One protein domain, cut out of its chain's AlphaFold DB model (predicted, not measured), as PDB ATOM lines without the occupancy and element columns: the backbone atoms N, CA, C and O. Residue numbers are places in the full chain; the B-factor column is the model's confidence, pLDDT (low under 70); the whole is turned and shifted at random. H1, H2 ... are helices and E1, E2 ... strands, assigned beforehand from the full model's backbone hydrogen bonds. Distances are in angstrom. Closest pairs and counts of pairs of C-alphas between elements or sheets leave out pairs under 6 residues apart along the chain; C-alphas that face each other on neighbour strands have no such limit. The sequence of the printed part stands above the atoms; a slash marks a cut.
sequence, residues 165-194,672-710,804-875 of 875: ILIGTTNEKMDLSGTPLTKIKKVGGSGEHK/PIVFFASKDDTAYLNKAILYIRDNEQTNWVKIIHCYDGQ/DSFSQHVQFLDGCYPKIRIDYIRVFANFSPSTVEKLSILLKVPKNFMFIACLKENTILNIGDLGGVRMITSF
ATOM      1  N   ILE A 165     193.854 195.116 114.943       56.02
ATOM      2  CA  ILE A 165     193.976 194.246 116.125       56.02
ATOM      3  C   ILE A 165     192.592 194.047 116.749       56.02
ATOM      4  O   ILE A 165     191.910 195.011 117.101       56.02
ATOM      5  N   LEU A 166     192.190 192.789 116.919       63.88
ATOM      6  CA  LEU A 166     191.013 192.419 117.699       63.88
ATOM      7  C   LEU A 166     191.438 192.041 119.123       63.88
ATOM      8  O   LEU A 166     192.364 191.257 119.281       63.88
ATOM      9  N   ILE A 167     190.757 192.590 120.134       60.90
ATOM     10  CA  ILE A 167     191.043 192.355 121.561       60.90
ATOM     11  C   ILE A 167     189.820 191.705 122.224       60.90
ATOM     12  O   ILE A 167     188.685 192.152 122.009       60.90
ATOM     13  N   GLY A 168     190.051 190.649 123.002       64.68
ATOM     14  CA  GLY A 168     189.045 189.901 123.756       64.68
ATOM     15  C   GLY A 168     188.665 190.502 125.114       64.68
ATOM     16  O   GLY A 168     189.393 191.301 125.702       64.68
ATOM     17  N   THR A 169     187.503 190.105 125.642       71.92
ATOM     18  CA  THR A 169     187.107 190.353 127.040       71.92
ATOM     19  C   THR A 169     187.560 189.191 127.920       71.92
ATOM     20  O   THR A 169     187.065 188.077 127.784       71.92
ATOM     21  N   THR A 170     188.506 189.426 128.831       63.18
ATOM     22  CA  THR A 170     189.211 188.351 129.553       63.18
ATOM     23  C   THR A 170     188.524 187.844 130.822       63.18
ATOM     24  O   THR A 170     189.049 186.920 131.427       63.18
ATOM     25  N   ASN A 171     187.385 188.398 131.271       63.99
ATOM     26  CA  ASN A 171     186.776 187.946 132.534       63.99
ATOM     27  C   ASN A 171     185.254 188.206 132.695       63.99
ATOM     28  O   ASN A 171     184.803 188.819 133.663       63.99
ATOM     29  N   GLU A 172     184.420 187.742 131.754       75.19
ATOM     30  CA  GLU A 172     182.949 187.796 131.904       75.19
ATOM     31  C   GLU A 172     182.459 186.707 132.897       75.19
ATOM     32  O   GLU A 172     182.419 185.529 132.546       75.19
ATOM     33  N   LYS A 173     182.057 187.061 134.132       73.79
ATOM     34  CA  LYS A 173     181.394 186.129 135.083       73.79
ATOM     35  C   LYS A 173     179.879 186.037 134.815       73.79
ATOM     36  O   LYS A 173     179.223 187.060 134.630       73.79
ATOM     37  N   MET A 174     179.305 184.829 134.834       79.28
ATOM     38  CA  MET A 174     177.879 184.577 134.567       79.28
ATOM     39  C   MET A 174     177.314 183.452 135.455       79.28
ATOM     40  O   MET A 174     177.646 182.280 135.279       79.28
ATOM     41  N   ASP A 175     176.422 183.786 136.390       76.44
ATOM     42  CA  ASP A 175     175.726 182.800 137.231       76.44
ATOM     43  C   ASP A 175     174.488 182.230 136.517       76.44
ATOM     44  O   ASP A 175     173.637 182.975 136.025       76.44
ATOM     45  N   LEU A 176     174.380 180.897 136.463       77.87
ATOM     46  CA  LEU A 176     173.201 180.185 135.964       77.87
ATOM     47  C   LEU A 176     172.574 179.243 137.007       77.87
ATOM     48  O   LEU A 176     171.522 178.661 136.715       77.87
ATOM     49  N   SER A 177     173.158 179.116 138.200       64.43
ATOM     50  CA  SER A 177     172.780 178.164 139.253       64.43
ATOM     51  C   SER A 177     171.323 178.325 139.711       64.43
ATOM     52  O   SER A 177     170.559 177.360 139.708       64.43
ATOM     53  N   GLY A 178     170.898 179.558 140.003       55.08
ATOM     54  CA  GLY A 178     169.539 179.884 140.447       55.08
ATOM     55  C   GLY A 178     168.476 179.923 139.341       55.08
ATOM     56  O   GLY A 178     167.299 180.139 139.628       55.08
ATOM     57  N   THR A 179     168.846 179.741 138.067       54.89
ATOM     58  CA  THR A 179     167.878 179.842 136.960       54.89
ATOM     59  C   THR A 179     167.151 178.508 136.735       54.89
ATOM     60  O   THR A 179     167.811 177.478 136.558       54.89
ATOM     61  N   PRO A 180     165.804 178.470 136.665       51.02
ATOM     62  CA  PRO A 180     165.065 177.217 136.503       51.02
ATOM     63  C   PRO A 180     165.477 176.460 135.232       51.02
ATOM     64  O   PRO A 180     165.946 177.041 134.248       51.02
ATOM     65  N   LEU A 181     165.326 175.134 135.248       50.78
ATOM     66  CA  LEU A 181     165.644 174.283 134.102       50.78
ATOM     67  C   LEU A 181     164.610 174.488 132.987       50.78
ATOM     68  O   LEU A 181     163.549 173.866 132.971       50.78
ATOM     69  N   THR A 182     164.936 175.363 132.033       47.35
ATOM     70  CA  THR A 182     164.189 175.527 130.784       47.35
ATOM     71  C   THR A 182     164.019 174.161 130.119       47.35
ATOM     72  O   THR A 182     165.012 173.467 129.892       47.35
ATOM     73  N   LYS A 183     162.781 173.760 129.783       44.34
ATOM     74  CA  LYS A 183     162.545 172.523 129.017       44.34
ATOM     75  C   LYS A 183     163.354 172.594 127.717       44.34
ATOM     76  O   LYS A 183     163.091 173.464 126.889       44.34
ATOM     77  N   ILE A 184     164.336 171.699 127.579       46.40
ATOM     78  CA  ILE A 184     165.313 171.683 126.481       46.40
ATOM     79  C   ILE A 184     164.557 171.641 125.154       46.40
ATOM     80  O   ILE A 184     163.901 170.647 124.832       46.40
ATOM     81  N   LYS A 185     164.660 172.716 124.373       41.20
ATOM     82  CA  LYS A 185     164.007 172.817 123.072       41.20
ATOM     83  C   LYS A 185     165.004 172.339 122.025       41.20
ATOM     84  O   LYS A 185     165.682 173.142 121.387       41.20
ATOM     85  N   LYS A 186     165.136 171.008 121.920       43.55
ATOM     86  CA  LYS A 186     166.051 170.357 120.970       43.55
ATOM     87  C   LYS A 186     165.865 170.946 119.564       43.55
ATOM     88  O   LYS A 186     164.779 171.368 119.176       43.55
ATOM     89  N   VAL A 187     166.964 171.015 118.811       42.89
ATOM     90  CA  VAL A 187     167.047 171.808 117.566       42.89
ATOM     91  C   VAL A 187     166.156 171.236 116.441       42.89
ATOM     92  O   VAL A 187     165.818 171.952 115.494       42.89
ATOM     93  N   GLY A 188     165.681 169.995 116.594       37.03
ATOM     94  CA  GLY A 188     164.447 169.499 115.987       37.03
ATOM     95  C   GLY A 188     163.404 169.134 117.053       37.03
ATOM     96  O   GLY A 188     163.727 168.435 118.012       37.03
ATOM     97  N   GLY A 189     162.159 169.569 116.836       34.47
ATOM     98  CA  GLY A 189     160.973 169.134 117.579       34.47
ATOM     99  C   GLY A 189     160.637 169.896 118.874       34.47
ATOM    100  O   GLY A 189     161.497 170.246 119.681       34.47
ATOM    101  N   SER A 190     159.350 170.157 119.094       28.64
ATOM    102  CA  SER A 190     158.786 170.918 120.222       28.64
ATOM    103  C   SER A 190     158.324 170.018 121.374       28.64
ATOM    104  O   SER A 190     157.163 170.021 121.772       28.64
ATOM    105  N   GLY A 191     159.259 169.266 121.965       34.25
ATOM    106  CA  GLY A 191     158.954 168.383 123.101       34.25
ATOM    107  C   GLY A 191     157.999 167.240 122.738       34.25
ATOM    108  O   GLY A 191     157.275 166.756 123.606       34.25
ATOM    109  N   GLU A 192     157.975 166.853 121.458       50.45
ATOM    110  CA  GLU A 192     157.080 165.828 120.933       50.45
ATOM    111  C   GLU A 192     157.329 164.440 121.543       50.45
ATOM    112  O   GLU A 192     158.435 164.085 121.961       50.45
ATOM    113  N   HIS A 193     156.269 163.629 121.522       60.92
ATOM    114  CA  HIS A 193     156.338 162.200 121.787       60.92
ATOM    115  C   HIS A 193     157.328 161.546 120.814       60.92
ATOM    116  O   HIS A 193     157.151 161.613 119.596       60.92
ATOM    117  N   LYS A 194     158.368 160.897 121.347       78.45
ATOM    118  CA  LYS A 194     159.389 160.230 120.533       78.45
ATOM    119  C   LYS A 194     158.795 159.096 119.699       78.45
ATOM    120  O   LYS A 194     157.773 158.503 120.046       78.45
ATOM    121  N   PRO A 672     180.415 184.992 116.641       87.78
ATOM    122  CA  PRO A 672     181.051 184.329 117.770       87.78
ATOM    123  C   PRO A 672     180.880 182.808 117.689       87.78
ATOM    124  O   PRO A 672     179.773 182.306 117.468       87.78
ATOM    125  N   ILE A 673     181.986 182.093 117.888       89.62
ATOM    126  CA  ILE A 673     182.046 180.639 118.064       89.62
ATOM    127  C   ILE A 673     182.410 180.339 119.515       89.62
ATOM    128  O   ILE A 673     183.314 180.956 120.067       89.62
ATOM    129  N   VAL A 674     181.719 179.389 120.139       91.65
ATOM    130  CA  VAL A 674     181.945 179.012 121.541       91.65
ATOM    131  C   VAL A 674     182.811 177.763 121.630       91.65
ATOM    132  O   VAL A 674     182.530 176.770 120.957       91.65
ATOM    133  N   PHE A 675     183.805 177.776 122.515       91.64
ATOM    134  CA  PHE A 675     184.533 176.579 122.932       91.64
ATOM    135  C   PHE A 675     184.352 176.341 124.431       91.64
ATOM    136  O   PHE A 675     184.743 177.169 125.247       91.64
ATOM    137  N   PHE A 676     183.763 175.205 124.790       90.31
ATOM    138  CA  PHE A 676     183.638 174.757 126.170       90.31
ATOM    139  C   PHE A 676     184.922 174.058 126.608       90.31
ATOM    140  O   PHE A 676     185.265 172.990 126.090       90.31
ATOM    141  N   ALA A 677     185.605 174.652 127.579       88.41
ATOM    142  CA  ALA A 677     186.898 174.199 128.052       88.41
ATOM    143  C   ALA A 677     186.800 173.612 129.468       88.41
ATOM    144  O   ALA A 677     186.374 174.269 130.419       88.41
ATOM    145  N   SER A 678     187.203 172.348 129.597       81.59
ATOM    146  CA  SER A 678     187.163 171.561 130.842       81.59
ATOM    147  C   SER A 678     188.530 171.402 131.514       81.59
ATOM    148  O   SER A 678     188.697 170.569 132.403       81.59
ATOM    149  N   LYS A 679     189.524 172.158 131.045       79.54
ATOM    150  CA  LYS A 679     190.894 172.183 131.549       79.54
ATOM    151  C   LYS A 679     191.477 173.568 131.370       79.54
ATOM    152  O   LYS A 679     191.311 174.149 130.296       79.54
ATOM    153  N   ASP A 680     192.234 173.997 132.366       79.09
ATOM    154  CA  ASP A 680     193.166 175.098 132.219       79.09
ATOM    155  C   ASP A 680     194.522 174.569 131.716       79.09
ATOM    156  O   ASP A 680     195.299 173.972 132.459       79.09
ATOM    157  N   ASP A 681     194.751 174.673 130.407       83.86
ATOM    158  CA  ASP A 681     195.993 174.260 129.742       83.86
ATOM    159  C   ASP A 681     196.138 175.039 128.426       83.86
ATOM    160  O   ASP A 681     195.333 174.886 127.501       83.86
ATOM    161  N   THR A 682     197.195 175.847 128.313       86.49
ATOM    162  CA  THR A 682     197.491 176.631 127.104       86.49
ATOM    163  C   THR A 682     197.617 175.751 125.856       86.49
ATOM    164  O   THR A 682     197.147 176.144 124.789       86.49
ATOM    165  N   ALA A 683     198.192 174.546 125.946       86.81
ATOM    166  CA  ALA A 683     198.330 173.652 124.795       86.81
ATOM    167  C   ALA A 683     196.973 173.084 124.342       86.81
ATOM    168  O   ALA A 683     196.718 172.961 123.139       86.81
ATOM    169  N   TYR A 684     196.083 172.780 125.288       85.64
ATOM    170  CA  TYR A 684     194.696 172.400 125.028       85.64
ATOM    171  C   TYR A 684     193.903 173.541 124.374       85.64
ATOM    172  O   TYR A 684     193.325 173.344 123.303       85.64
ATOM    173  N   LEU A 685     193.929 174.745 124.951       88.40
ATOM    174  CA  LEU A 685     193.228 175.912 124.404       88.40
ATOM    175  C   LEU A 685     193.758 176.288 123.007       88.40
ATOM    176  O   LEU A 685     192.973 176.481 122.078       88.40
ATOM    177  N   ASN A 686     195.079 176.280 122.808       90.69
ATOM    178  CA  ASN A 686     195.710 176.544 121.514       90.69
ATOM    179  C   ASN A 686     195.268 175.541 120.429       90.69
ATOM    180  O   ASN A 686     194.885 175.938 119.328       90.69
ATOM    181  N   LYS A 687     195.226 174.235 120.742       87.34
ATOM    182  CA  LYS A 687     194.715 173.195 119.824       87.34
ATOM    183  C   LYS A 687     193.250 173.397 119.431       87.34
ATOM    184  O   LYS A 687     192.870 172.993 118.327       87.34
ATOM    185  N   ALA A 688     192.439 173.997 120.303       87.05
ATOM    186  CA  ALA A 688     191.055 174.348 120.003       87.05
ATOM    187  C   ALA A 688     190.955 175.578 119.086       87.05
ATOM    188  O   ALA A 688     190.248 175.525 118.079       87.05
ATOM    189  N   ILE A 689     191.704 176.645 119.384       88.50
ATOM    190  CA  ILE A 689     191.746 177.880 118.581       88.50
ATOM    191  C   ILE A 689     192.236 177.587 117.158       88.50
ATOM    192  O   ILE A 689     191.577 177.980 116.195       88.50
ATOM    193  N   LEU A 690     193.329 176.826 117.017       87.84
ATOM    194  CA  LEU A 690     193.856 176.381 115.722       87.84
ATOM    195  C   LEU A 690     192.801 175.608 114.919       87.84
ATOM    196  O   LEU A 690     192.533 175.946 113.770       87.84
ATOM    197  N   TYR A 691     192.130 174.625 115.531       85.31
ATOM    198  CA  TYR A 691     191.077 173.872 114.843       85.31
ATOM    199  C   TYR A 691     189.911 174.760 114.388       85.31
ATOM    200  O   TYR A 691     189.424 174.583 113.268       85.31
ATOM    201  N   ILE A 692     189.466 175.707 115.225       86.65
ATOM    202  CA  ILE A 692     188.381 176.640 114.887       86.65
ATOM    203  C   ILE A 692     188.801 177.530 113.712       86.65
ATOM    204  O   ILE A 692     188.077 177.583 112.720       86.65
ATOM    205  N   ARG A 693     189.989 178.148 113.775       85.02
ATOM    206  CA  ARG A 693     190.572 178.963 112.695       85.02
ATOM    207  C   ARG A 693     190.652 178.196 111.370       85.02
ATOM    208  O   ARG A 693     190.326 178.742 110.321       85.02
ATOM    209  N   ASP A 694     191.058 176.930 111.423       81.49
ATOM    210  CA  ASP A 694     191.329 176.118 110.231       81.49
ATOM    211  C   ASP A 694     190.060 175.466 109.633       81.49
ATOM    212  O   ASP A 694     190.092 174.980 108.500       81.49
ATOM    213  N   ASN A 695     188.929 175.448 110.358       79.00
ATOM    214  CA  ASN A 695     187.680 174.795 109.921       79.00
ATOM    215  C   ASN A 695     186.452 175.720 109.839       79.00
ATOM    216  O   ASN A 695     185.451 175.331 109.227       79.00
ATOM    217  N   GLU A 696     186.486 176.914 110.435       83.36
ATOM    218  CA  GLU A 696     185.344 177.830 110.505       83.36
ATOM    219  C   GLU A 696     185.673 179.263 110.068       83.36
ATOM    220  O   GLU A 696     186.727 179.818 110.355       83.36
ATOM    221  N   GLN A 697     184.714 179.897 109.387       77.52
ATOM    222  CA  GLN A 697     184.809 181.300 108.968       77.52
ATOM    223  C   GLN A 697     184.465 182.220 110.155       77.52
ATOM    224  O   GLN A 697     183.349 182.742 110.223       77.52
ATOM    225  N   THR A 698     185.397 182.390 111.097       83.83
ATOM    226  CA  THR A 698     185.265 183.347 112.205       83.83
ATOM    227  C   THR A 698     186.574 184.060 112.553       83.83
ATOM    228  O   THR A 698     187.661 183.502 112.426       83.83
ATOM    229  N   ASN A 699     186.437 185.286 113.055       84.73
ATOM    230  CA  ASN A 699     187.471 186.062 113.734       84.73
ATOM    231  C   ASN A 699     187.084 186.325 115.213       84.73
ATOM    232  O   ASN A 699     187.600 187.263 115.814       84.73
ATOM    233  N   TRP A 700     186.148 185.560 115.793       89.31
ATOM    234  CA  TRP A 700     185.691 185.727 117.179       89.31
ATOM    235  C   TRP A 700     185.381 184.383 117.856       89.31
ATOM    236  O   TRP A 700     184.434 183.679 117.493       89.31
ATOM    237  N   VAL A 701     186.166 184.054 118.879       91.15
ATOM    238  CA  VAL A 701     185.999 182.896 119.759       91.15
ATOM    239  C   VAL A 701     185.587 183.375 121.157       91.15
ATOM    240  O   VAL A 701     186.072 184.392 121.647       91.15
ATOM    241  N   LYS A 702     184.682 182.639 121.804       91.39
ATOM    242  CA  LYS A 702     184.319 182.777 123.217       91.39
ATOM    243  C   LYS A 702     184.652 181.464 123.928       91.39
ATOM    244  O   LYS A 702     183.986 180.452 123.704       91.39
ATOM    245  N   ILE A 703     185.691 181.466 124.751       91.28
ATOM    246  CA  ILE A 703     186.077 180.323 125.578       91.28
ATOM    247  C   ILE A 703     185.222 180.361 126.845       91.28
ATOM    248  O   ILE A 703     185.182 181.371 127.543       91.28
ATOM    249  N   ILE A 704     184.505 179.273 127.119       90.25
ATOM    250  CA  ILE A 704     183.614 179.148 128.273       90.25
ATOM    251  C   ILE A 704     184.149 178.063 129.197       90.25
ATOM    252  O   ILE A 704     184.219 176.895 128.803       90.25
ATOM    253  N   HIS A 705     184.448 178.436 130.437       89.26
ATOM    254  CA  HIS A 705     184.694 177.487 131.515       89.26
ATOM    255  C   HIS A 705     183.446 177.385 132.402       89.26
ATOM    256  O   HIS A 705     182.846 178.396 132.767       89.26
ATOM    257  N   CYS A 706     183.011 176.157 132.684       84.33
ATOM    258  CA  CYS A 706     181.850 175.862 133.524       84.33
ATOM    259  C   CYS A 706     182.356 175.239 134.825       84.33
ATOM    260  O   CYS A 706     182.924 174.147 134.768       84.33
ATOM    261  N   TYR A 707     182.148 175.927 135.946       82.11
ATOM    262  CA  TYR A 707     182.655 175.556 137.270       82.11
ATOM    263  C   TYR A 707     181.506 175.377 138.271       82.11
ATOM    264  O   TYR A 707     180.375 175.813 138.007       82.11
ATOM    265  N   ASP A 708     181.781 174.721 139.399       70.98
ATOM    266  CA  ASP A 708     180.853 174.637 140.531       70.98
ATOM    267  C   ASP A 708     181.523 175.044 141.857       70.98
ATOM    268  O   ASP A 708     182.689 175.434 141.895       70.98
ATOM    269  N   GLY A 709     180.750 175.067 142.947       56.72
ATOM    270  CA  GLY A 709     181.185 175.652 144.222       56.72
ATOM    271  C   GLY A 709     182.339 174.921 144.916       56.72
ATOM    272  O   GLY A 709     182.894 175.464 145.866       56.72
ATOM    273  N   GLN A 710     182.710 173.715 144.473       46.17
ATOM    274  CA  GLN A 710     183.799 172.939 145.081       46.17
ATOM    275  C   GLN A 710     185.196 173.407 144.630       46.17
ATOM    276  O   GLN A 710     186.194 173.127 145.301       46.17
ATOM    277  N   ASP A 804     193.345 183.792 138.644       67.82
ATOM    278  CA  ASP A 804     192.623 183.035 137.620       67.82
ATOM    279  C   ASP A 804     193.586 182.728 136.457       67.82
ATOM    280  O   ASP A 804     193.654 183.458 135.461       67.82
ATOM    281  N   SER A 805     194.369 181.656 136.599       79.70
ATOM    282  CA  SER A 805     195.339 181.192 135.595       79.70
ATOM    283  C   SER A 805     194.694 180.943 134.226       79.70
ATOM    284  O   SER A 805     195.322 181.173 133.191       79.70
ATOM    285  N   PHE A 806     193.401 180.615 134.205       80.40
ATOM    286  CA  PHE A 806     192.610 180.477 132.990       80.40
ATOM    287  C   PHE A 806     192.488 181.809 132.239       80.40
ATOM    288  O   PHE A 806     192.742 181.878 131.032       80.40
ATOM    289  N   SER A 807     192.167 182.893 132.952       83.13
ATOM    290  CA  SER A 807     192.158 184.251 132.392       83.13
ATOM    291  C   SER A 807     193.525 184.625 131.809       83.13
ATOM    292  O   SER A 807     193.583 185.231 130.738       83.13
ATOM    293  N   GLN A 808     194.623 184.245 132.471       84.40
ATOM    294  CA  GLN A 808     195.987 184.528 132.004       84.40
ATOM    295  C   GLN A 808     196.322 183.750 130.722       84.40
ATOM    296  O   GLN A 808     196.807 184.336 129.752       84.40
ATOM    297  N   HIS A 809     196.000 182.453 130.667       87.27
ATOM    298  CA  HIS A 809     196.206 181.630 129.474       87.27
ATOM    299  C   HIS A 809     195.363 182.100 128.279       87.27
ATOM    300  O   HIS A 809     195.867 182.132 127.152       87.27
ATOM    301  N   VAL A 810     194.107 182.518 128.488       86.67
ATOM    302  CA  VAL A 810     193.284 183.077 127.402       86.67
ATOM    303  C   VAL A 810     193.815 184.437 126.938       86.67
ATOM    304  O   VAL A 810     193.908 184.655 125.733       86.67
ATOM    305  N   GLN A 811     194.237 185.317 127.851       85.49
ATOM    306  CA  GLN A 811     194.826 186.615 127.499       85.49
ATOM    307  C   GLN A 811     196.135 186.469 126.704       85.49
ATOM    308  O   GLN A 811     196.355 187.196 125.734       85.49
ATOM    309  N   PHE A 812     196.986 185.505 127.071       87.63
ATOM    310  CA  PHE A 812     198.180 185.154 126.298       87.63
ATOM    311  C   PHE A 812     197.815 184.714 124.871       87.63
ATOM    312  O   PHE A 812     198.420 185.176 123.904       87.63
ATOM    313  N   LEU A 813     196.785 183.874 124.725       88.51
ATOM    314  CA  LEU A 813     196.339 183.371 123.424       88.51
ATOM    315  C   LEU A 813     195.666 184.445 122.551       88.51
ATOM    316  O   LEU A 813     195.894 184.436 121.343       88.51
ATOM    317  N   ASP A 814     194.908 185.386 123.124       87.32
ATOM    318  CA  ASP A 814     194.379 186.567 122.412       87.32
ATOM    319  C   ASP A 814     195.542 187.389 121.815       87.32
ATOM    320  O   ASP A 814     195.574 187.666 120.614       87.32
ATOM    321  N   GLY A 815     196.590 187.633 122.615       86.23
ATOM    322  CA  GLY A 815     197.830 188.278 122.165       86.23
ATOM    323  C   GLY A 815     198.605 187.501 121.088       86.23
ATOM    324  O   GLY A 815     199.209 188.113 120.206       86.23
ATOM    325  N   CYS A 816     198.572 186.164 121.105       88.62
ATOM    326  CA  CYS A 816     199.167 185.330 120.052       88.62
ATOM    327  C   CYS A 816     198.386 185.347 118.726       88.62
ATOM    328  O   CYS A 816     198.956 185.009 117.684       88.62
ATOM    329  N   TYR A 817     197.103 185.719 118.734       87.16
ATOM    330  CA  TYR A 817     196.216 185.627 117.575       87.16
ATOM    331  C   TYR A 817     195.526 186.964 117.241       87.16
ATOM    332  O   TYR A 817     194.308 186.988 117.114       87.16
ATOM    333  N   PRO A 818     196.251 188.064 116.947       83.02
ATOM    334  CA  PRO A 818     195.673 189.414 116.794       83.02
ATOM    335  C   PRO A 818     194.603 189.569 115.693       83.02
ATOM    336  O   PRO A 818     193.859 190.548 115.680       83.02
ATOM    337  N   LYS A 819     194.501 188.603 114.764       84.06
ATOM    338  CA  LYS A 819     193.433 188.516 113.748       84.06
ATOM    339  C   LYS A 819     192.145 187.841 114.270       84.06
ATOM    340  O   LYS A 819     191.182 187.752 113.513       84.06
ATOM    341  N   ILE A 820     192.103 187.342 115.507       84.74
ATOM    342  CA  ILE A 820     190.996 186.592 116.121       84.74
ATOM    343  C   ILE A 820     190.764 187.131 117.537       84.74
ATOM    344  O   ILE A 820     191.616 186.976 118.397       84.74
ATOM    345  N   ARG A 821     189.581 187.685 117.804       88.58
ATOM    346  CA  ARG A 821     189.149 188.037 119.161       88.58
ATOM    347  C   ARG A 821     188.913 186.773 119.992       88.58
ATOM    348  O   ARG A 821     188.138 185.924 119.546       88.58
ATOM    349  N   ILE A 822     189.463 186.680 121.199       88.90
ATOM    350  CA  ILE A 822     189.265 185.551 122.120       88.90
ATOM    351  C   ILE A 822     188.755 186.051 123.479       88.90
ATOM    352  O   ILE A 822     189.522 186.476 124.337       88.90
ATOM    353  N   ASP A 823     187.442 185.972 123.700       89.30
ATOM    354  CA  ASP A 823     186.863 186.269 125.019       89.30
ATOM    355  C   ASP A 823     186.949 185.057 125.953       89.30
ATOM    356  O   ASP A 823     186.817 183.915 125.502       89.30
ATOM    357  N   TYR A 824     187.023 185.313 127.259       89.57
ATOM    358  CA  TYR A 824     186.839 184.327 128.319       89.57
ATOM    359  C   TYR A 824     185.565 184.608 129.129       89.57
ATOM    360  O   TYR A 824     185.306 185.738 129.550       89.57
ATOM    361  N   ILE A 825     184.767 183.557 129.351       88.49
ATOM    362  CA  ILE A 825     183.537 183.591 130.147       88.49
ATOM    363  C   ILE A 825     183.581 182.490 131.213       88.49
ATOM    364  O   ILE A 825     183.665 181.303 130.886       88.49
ATOM    365  N   ARG A 826     183.444 182.879 132.483       85.44
ATOM    366  CA  ARG A 826     183.261 181.971 133.623       85.44
ATOM    367  C   ARG A 826     181.774 181.771 133.891       85.44
ATOM    368  O   ARG A 826     181.053 182.739 134.117       85.44
ATOM    369  N   VAL A 827     181.310 180.522 133.876       86.22
ATOM    370  CA  VAL A 827     179.897 180.161 134.074       86.22
ATOM    371  C   VAL A 827     179.736 179.304 135.325       86.22
ATOM    372  O   VAL A 827     180.214 178.172 135.361       86.22
ATOM    373  N   PHE A 828     179.014 179.819 136.322       85.06
ATOM    374  CA  PHE A 828     178.697 179.078 137.545       85.06
ATOM    375  C   PHE A 828     177.472 178.182 137.310       85.06
ATOM    376  O   PHE A 828     176.321 178.600 137.481       85.06
ATOM    377  N   ALA A 829     177.738 176.977 136.798       82.59
ATOM    378  CA  ALA A 829     176.802 175.863 136.639       82.59
ATOM    379  C   ALA A 829     177.518 174.640 136.044       82.59
ATOM    380  O   ALA A 829     178.259 174.755 135.066       82.59
ATOM    381  N   ASN A 830     177.172 173.442 136.521       82.61
ATOM    382  CA  ASN A 830     177.657 172.175 135.972       82.61
ATOM    383  C   ASN A 830     177.390 172.084 134.453       82.61
ATOM    384  O   ASN A 830     176.301 172.418 133.964       82.61
ATOM    385  N   PHE A 831     178.365 171.581 133.690       83.91
ATOM    386  CA  PHE A 831     178.230 171.427 132.241       83.91
ATOM    387  C   PHE A 831     177.141 170.398 131.887       83.91
ATOM    388  O   PHE A 831     177.288 169.197 132.117       83.91
ATOM    389  N   SER A 832     176.030 170.868 131.312       82.76
ATOM    390  CA  SER A 832     174.856 170.046 130.998       82.76
ATOM    391  C   SER A 832     174.155 170.506 129.709       82.76
ATOM    392  O   SER A 832     174.305 171.667 129.317       82.76
ATOM    393  N   PRO A 833     173.315 169.662 129.072       82.03
ATOM    394  CA  PRO A 833     172.448 170.072 127.964       82.03
ATOM    395  C   PRO A 833     171.606 171.321 128.241       82.03
ATOM    396  O   PRO A 833     171.401 172.136 127.341       82.03
ATOM    397  N   SER A 834     171.142 171.488 129.481       81.90
ATOM    398  CA  SER A 834     170.354 172.644 129.920       81.90
ATOM    399  C   SER A 834     171.213 173.906 130.028       81.90
ATOM    400  O   SER A 834     170.764 174.987 129.656       81.90
ATOM    401  N   THR A 835     172.462 173.774 130.487       85.46
ATOM    402  CA  THR A 835     173.455 174.862 130.536       85.46
ATOM    403  C   THR A 835     173.808 175.316 129.116       85.46
ATOM    404  O   THR A 835     173.772 176.506 128.817       85.46
ATOM    405  N   VAL A 836     174.033 174.366 128.201       87.02
ATOM    406  CA  VAL A 836     174.288 174.625 126.773       87.02
ATOM    407  C   VAL A 836     173.084 175.269 126.072       87.02
ATOM    408  O   VAL A 836     173.268 176.187 125.277       87.02
ATOM    409  N   GLU A 837     171.849 174.852 126.375       84.46
ATOM    410  CA  GLU A 837     170.626 175.512 125.882       84.46
ATOM    411  C   GLU A 837     170.557 176.977 126.333       84.46
ATOM    412  O   GLU A 837     170.411 177.876 125.503       84.46
ATOM    413  N   LYS A 838     170.720 177.229 127.640       84.87
ATOM    414  CA  LYS A 838     170.705 178.583 128.213       84.87
ATOM    415  C   LYS A 838     171.774 179.467 127.571       84.87
ATOM    416  O   LYS A 838     171.447 180.550 127.094       84.87
ATOM    417  N   LEU A 839     173.018 178.993 127.479       89.78
ATOM    418  CA  LEU A 839     174.117 179.743 126.863       89.78
ATOM    419  C   LEU A 839     173.906 179.983 125.362       89.78
ATOM    420  O   LEU A 839     174.237 181.063 124.876       89.78
ATOM    421  N   SER A 840     173.311 179.037 124.627       87.19
ATOM    422  CA  SER A 840     173.000 179.215 123.200       87.19
ATOM    423  C   SER A 840     171.984 180.341 122.972       87.19
ATOM    424  O   SER A 840     172.147 181.151 122.056       87.19
ATOM    425  N   ILE A 841     170.983 180.447 123.853       86.86
ATOM    426  CA  ILE A 841     169.982 181.522 123.842       86.86
ATOM    427  C   ILE A 841     170.598 182.859 124.290       86.86
ATOM    428  O   ILE A 841     170.438 183.863 123.596       86.86
ATOM    429  N   LEU A 842     171.318 182.878 125.419       87.95
ATOM    430  CA  LEU A 842     171.884 184.093 126.025       87.95
ATOM    431  C   LEU A 842     172.957 184.744 125.141       87.95
ATOM    432  O   LEU A 842     172.877 185.936 124.848       87.95
ATOM    433  N   LEU A 843     173.923 183.956 124.660       87.44
ATOM    434  CA  LEU A 843     175.007 184.431 123.791       87.44
ATOM    435  C   LEU A 843     174.561 184.618 122.332       87.44
ATOM    436  O   LEU A 843     175.326 185.136 121.521       87.44
ATOM    437  N   LYS A 844     173.345 184.172 121.979       86.26
ATOM    438  CA  LYS A 844     172.814 184.121 120.602       86.26
ATOM    439  C   LYS A 844     173.728 183.344 119.638       86.26
ATOM    440  O   LYS A 844     173.756 183.616 118.439       86.26
ATOM    441  N   VAL A 845     174.459 182.360 120.169       86.10
ATOM    442  CA  VAL A 845     175.324 181.433 119.424       86.10
ATOM    443  C   VAL A 845     174.554 180.128 119.223       86.10
ATOM    444  O   VAL A 845     174.338 179.407 120.201       86.10
ATOM    445  N   PRO A 846     174.130 179.779 117.995       84.15
ATOM    446  CA  PRO A 846     173.489 178.494 117.726       84.15
ATOM    447  C   PRO A 846     174.390 177.324 118.139       84.15
ATOM    448  O   PRO A 846     175.597 177.366 117.901       84.15
ATOM    449  N   LYS A 847     173.820 176.260 118.726       83.08
ATOM    450  CA  LYS A 847     174.577 175.118 119.294       83.08
ATOM    451  C   LYS A 847     175.593 174.483 118.342       83.08
ATOM    452  O   LYS A 847     176.590 173.933 118.788       83.08
ATOM    453  N   ASN A 848     175.366 174.570 117.036       79.35
ATOM    454  CA  ASN A 848     176.267 174.051 116.012       79.35
ATOM    455  C   ASN A 848     177.528 174.905 115.765       79.35
ATOM    456  O   ASN A 848     178.438 174.440 115.083       79.35
ATOM    457  N   PHE A 849     177.600 176.102 116.356       86.08
ATOM    458  CA  PHE A 849     178.809 176.917 116.536       86.08
ATOM    459  C   PHE A 849     179.336 176.856 117.980       86.08
ATOM    460  O   PHE A 849     180.103 177.719 118.402       86.08
ATOM    461  N   MET A 850     178.927 175.840 118.742       90.01
ATOM    462  CA  MET A 850     179.503 175.501 120.038       90.01
ATOM    463  C   MET A 850     180.303 174.203 119.916       90.01
ATOM    464  O   MET A 850     179.859 173.234 119.288       90.01
ATOM    465  N   PHE A 851     181.479 174.186 120.532       87.64
ATOM    466  CA  PHE A 851     182.458 173.113 120.421       87.64
ATOM    467  C   PHE A 851     182.886 172.601 121.797       87.64
ATOM    468  O   PHE A 851     183.010 173.375 122.742       87.64
ATOM    469  N   ILE A 852     183.158 171.300 121.884       85.46
ATOM    470  CA  ILE A 852     183.805 170.636 123.025       85.46
ATOM    471  C   ILE A 852     185.053 169.878 122.551       85.46
ATOM    472  O   ILE A 852     185.181 169.528 121.372       85.46
ATOM    473  N   ALA A 853     185.958 169.559 123.476       78.58
ATOM    474  CA  ALA A 853     186.903 168.460 123.271       78.58
ATOM    475  C   ALA A 853     186.205 167.092 123.426       78.58
ATOM    476  O   ALA A 853     185.068 167.006 123.891       78.58
ATOM    477  N   CYS A 854     186.877 166.010 123.024       67.21
ATOM    478  CA  CYS A 854     186.296 164.666 123.043       67.21
ATOM    479  C   CYS A 854     185.940 164.209 124.476       67.21
ATOM    480  O   CYS A 854     186.799 164.188 125.361       67.21
ATOM    481  N   LEU A 855     184.682 163.816 124.694       59.92
ATOM    482  CA  LEU A 855     184.219 163.225 125.955       59.92
ATOM    483  C   LEU A 855     184.847 161.832 126.152       59.92
ATOM    484  O   LEU A 855     184.917 161.038 125.215       59.92
ATOM    485  N   LYS A 856     185.306 161.526 127.373       56.76
ATOM    486  CA  LYS A 856     185.851 160.200 127.730       56.76
ATOM    487  C   LYS A 856     184.721 159.173 127.894       56.76
ATOM    488  O   LYS A 856     183.644 159.535 128.356       56.76
ATOM    489  N   GLU A 857     184.993 157.887 127.640       49.48
ATOM    490  CA  GLU A 857     183.995 156.792 127.711       49.48
ATOM    491  C   GLU A 857     183.170 156.749 129.018       49.48
ATOM    492  O   GLU A 857     182.016 156.324 128.991       49.48
ATOM    493  N   ASN A 858     183.726 157.223 130.141       45.31
ATOM    494  CA  ASN A 858     183.076 157.211 131.457       45.31
ATOM    495  C   ASN A 858     182.110 158.386 131.717       45.31
ATOM    496  O   ASN A 858     181.502 158.431 132.785       45.31
ATOM    497  N   THR A 859     181.944 159.353 130.805       57.57
ATOM    498  CA  THR A 859     180.940 160.415 131.004       57.57
ATOM    499  C   THR A 859     179.531 159.899 130.711       57.57
ATOM    500  O   THR A 859     179.280 159.332 129.649       57.57
ATOM    501  N   ILE A 860     178.584 160.171 131.614       51.73
ATOM    502  CA  ILE A 860     177.166 159.767 131.494       51.73
ATOM    503  C   ILE A 860     176.489 160.378 130.246       51.73
ATOM    504  O   ILE A 860     175.509 159.840 129.729       51.73
ATOM    505  N   LEU A 861     177.020 161.497 129.745       58.85
ATOM    506  CA  LEU A 861     176.438 162.307 128.682       58.85
ATOM    507  C   LEU A 861     176.816 161.818 127.269       58.85
ATOM    508  O   LEU A 861     177.982 161.853 126.883       58.85
ATOM    509  N   ASN A 862     175.817 161.451 126.460       64.09
ATOM    510  CA  ASN A 862     176.001 161.213 125.024       64.09
ATOM    511  C   ASN A 862     176.015 162.546 124.246       64.09
ATOM    512  O   ASN A 862     175.235 163.451 124.543       64.09
ATOM    513  N   ILE A 863     176.803 162.639 123.168       68.01
ATOM    514  CA  ILE A 863     176.899 163.845 122.315       68.01
ATOM    515  C   ILE A 863     175.537 164.312 121.753       68.01
ATOM    516  O   ILE A 863     175.269 165.509 121.681       68.01
ATOM    517  N   GLY A 864     174.624 163.384 121.433       61.97
ATOM    518  CA  GLY A 864     173.266 163.705 120.962       61.97
ATOM    519  C   GLY A 864     172.331 164.290 122.032       61.97
ATOM    520  O   GLY A 864     171.302 164.894 121.712       61.97
ATOM    521  N   ASP A 865     172.680 164.178 123.316       68.06
ATOM    522  CA  ASP A 865     171.943 164.857 124.383       68.06
ATOM    523  C   ASP A 865     172.309 166.352 124.471       68.06
ATOM    524  O   ASP A 865     171.461 167.145 124.873       68.06
ATOM    525  N   LEU A 866     173.474 166.774 123.950       76.23
ATOM    526  CA  LEU A 866     173.831 168.193 123.762       76.23
ATOM    527  C   LEU A 866     173.125 168.864 122.563       76.23
ATOM    528  O   LEU A 866     173.133 170.090 122.457       76.23
ATOM    529  N   GLY A 867     172.483 168.098 121.673       65.68
ATOM    530  CA  GLY A 867     171.569 168.631 120.652       65.68
ATOM    531  C   GLY A 867     172.212 169.539 119.597       65.68
ATOM    532  O   GLY A 867     171.625 170.559 119.235       65.68
ATOM    533  N   GLY A 868     173.412 169.191 119.117       72.94
ATOM    534  CA  GLY A 868     174.041 169.821 117.947       72.94
ATOM    535  C   GLY A 868     175.428 170.434 118.158       72.94
ATOM    536  O   GLY A 868     176.027 170.851 117.165       72.94
ATOM    537  N   VAL A 869     175.929 170.457 119.401       80.56
ATOM    538  CA  VAL A 869     177.330 170.781 119.752       80.56
ATOM    539  C   VAL A 869     178.291 169.841 119.019       80.56
ATOM    540  O   VAL A 869     178.017 168.645 118.910       80.56
ATOM    541  N   ARG A 870     179.416 170.370 118.523       79.80
ATOM    542  CA  ARG A 870     180.416 169.605 117.756       79.80
ATOM    543  C   ARG A 870     181.654 169.254 118.587       79.80
ATOM    544  O   ARG A 870     181.961 169.932 119.565       79.80
ATOM    545  N   MET A 871     182.411 168.238 118.166       76.99
ATOM    546  CA  MET A 871     183.686 167.869 118.804       76.99
ATOM    547  C   MET A 871     184.909 168.255 117.962       76.99
ATOM    548  O   MET A 871     185.018 167.855 116.803       76.99
ATOM    549  N   ILE A 872     185.876 168.941 118.572       76.27
ATOM    550  CA  ILE A 872     187.148 169.338 117.943       76.27
ATOM    551  C   ILE A 872     188.024 168.118 117.612       76.27
ATOM    552  O   ILE A 872     188.217 167.249 118.463       76.27
ATOM    553  N   THR A 873     188.566 168.033 116.387       62.85
ATOM    554  CA  THR A 873     189.304 166.846 115.887       62.85
ATOM    555  C   THR A 873     190.828 166.898 116.040       62.85
ATOM    556  O   THR A 873     191.503 166.024 115.506       62.85
ATOM    557  N   SER A 874     191.375 167.900 116.735       59.59
ATOM    558  CA  SER A 874     192.806 168.020 117.089       59.59
ATOM    559  C   SER A 874     193.165 167.373 118.446       59.59
ATOM    560  O   SER A 874     194.300 167.510 118.915       59.59
ATOM    561  N   PHE A 875     192.206 166.655 119.048       55.77
ATOM    562  CA  PHE A 875     192.311 165.854 120.274       55.77
ATOM    563  C   PHE A 875     191.874 164.408 120.015       55.77
ATOM    564  O   PHE A 875     190.827 164.242 119.332       55.77
TER     565      PHE A 875
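AT A GLANCE: This is residues 165 to 194, 672 to 710 and 804 to 875 of the 875 residues of an uncharacterized protein of Dictyostelium discoideum (UniProt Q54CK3). A strongly twisted sheet of five parallel strands makes the core, with helices H1 and H2 packed over one face, splayed from each other, and the single helix H3 set slantwise over the other face. Beyond this core, the stretch of residues 176 to 194 trails away past H3 to a cut, and the last stretch, residues 853 to 875, loops out and folds back so that residues 870 to 871 pair with the edge strand E5. The printed part has 141 residues with three named helices and five named strands, along the chain E1 E2 H1 E3 H2 E4 H3 E5, and the parallel sheet has the order E1 E4 E3 E2 E5. The class is mixed, helices and strands, with 64 residues, under half of the printed part, in named elements. The whole is compact, with a radius of gyration of the C-alphas of 15.0 A and spans of 49 by 33 by 30 A.

IN THESE COORDINATES: The two longest strands are E3, residues 700 to 707, 22.7 A from first to last C-alpha, and E4, residues 821 to 828, 23.0 A. E2 is residues 673 to 677, 12.8 A long. The edge strands are E1, residues 172 to 175, which begins at C-alpha 172 at (182.949, 187.796, 131.904), and E5, residues 850 to 852, which ends at C-alpha 852 at (183.805, 170.636, 123.025). The longest helix is H1, residues 682 to 695, 19.9 A, beginning at C-alpha 682 at (197.491, 176.631, 127.104). H2 is residues 805 to 816, 16.5 A, and H3 is residues 833 to 842, 14.2 A.

HOW THE PARTS SIT: From edge to edge of the sheet the strands' lines turn by 85 degrees. E4 and E3 are parallel at 20 degrees, with N 701 and O 821 2.8 A apart, within hydrogen-bond range. E3 and E2 are parallel at 31 degrees, with N 675 and O 702 at 2.9 A. E2 and E5 are parallel at 26 degrees, with N 676 and O 851 at 2.8 A. E1 and E4 are parallel at 25 degrees, with N 174 and O 826 at 2.8 A. H2 is on the sheet at a height of 9.6 A, over E4 and E3, and runs along the strands, at 2 degrees to E4 on the local plane; its closest C-alphas to E4 are those of Asp 814 and Ile 822, 5.2 A apart. H1 is on the same face at a height of 9.3 A, over E2 and only just over E3, on which 3 of its C-alphas fall. H1 and H2 touch, with residues 682 to 686 and 809 to 813 alone; the closest C-alphas are those of Thr 682 and His 809, 5.7 A. Their lines stand at a steep tilt of 44 degrees, the same way. H3 is on the opposite face at a height of 8.6 A, over E3, slantwise to the strands at 46 degrees on the local plane. E2, H1 and E3 form a strand-helix-strand unit, two parallel neighbour strands with a helix between them in the chain, with a right-handed crossover. E4, H3 and E5 form a split one, with E3 and E2 between its strands in the sheet, also right-handed. In H1, H2 and H3 every O i to N i+4 pair is within hydrogen-bond range.

THE WHOLE: The two C-alphas farthest apart are those of Ile 165 and His 193, 49.8 A. Residues 195 to 671 are not printed, with 32.5 A between C-alphas 194 and 672; residues 711 to 803 are not printed either, with 15.3 A between C-alphas 710 and 804. Of the links that are printed whole, H3 to E5 is short and the others are tight. The mean pLDDT of the printed part is 75.5, and 42 residues are under 70, among them 177 to 193 and 854 to 865.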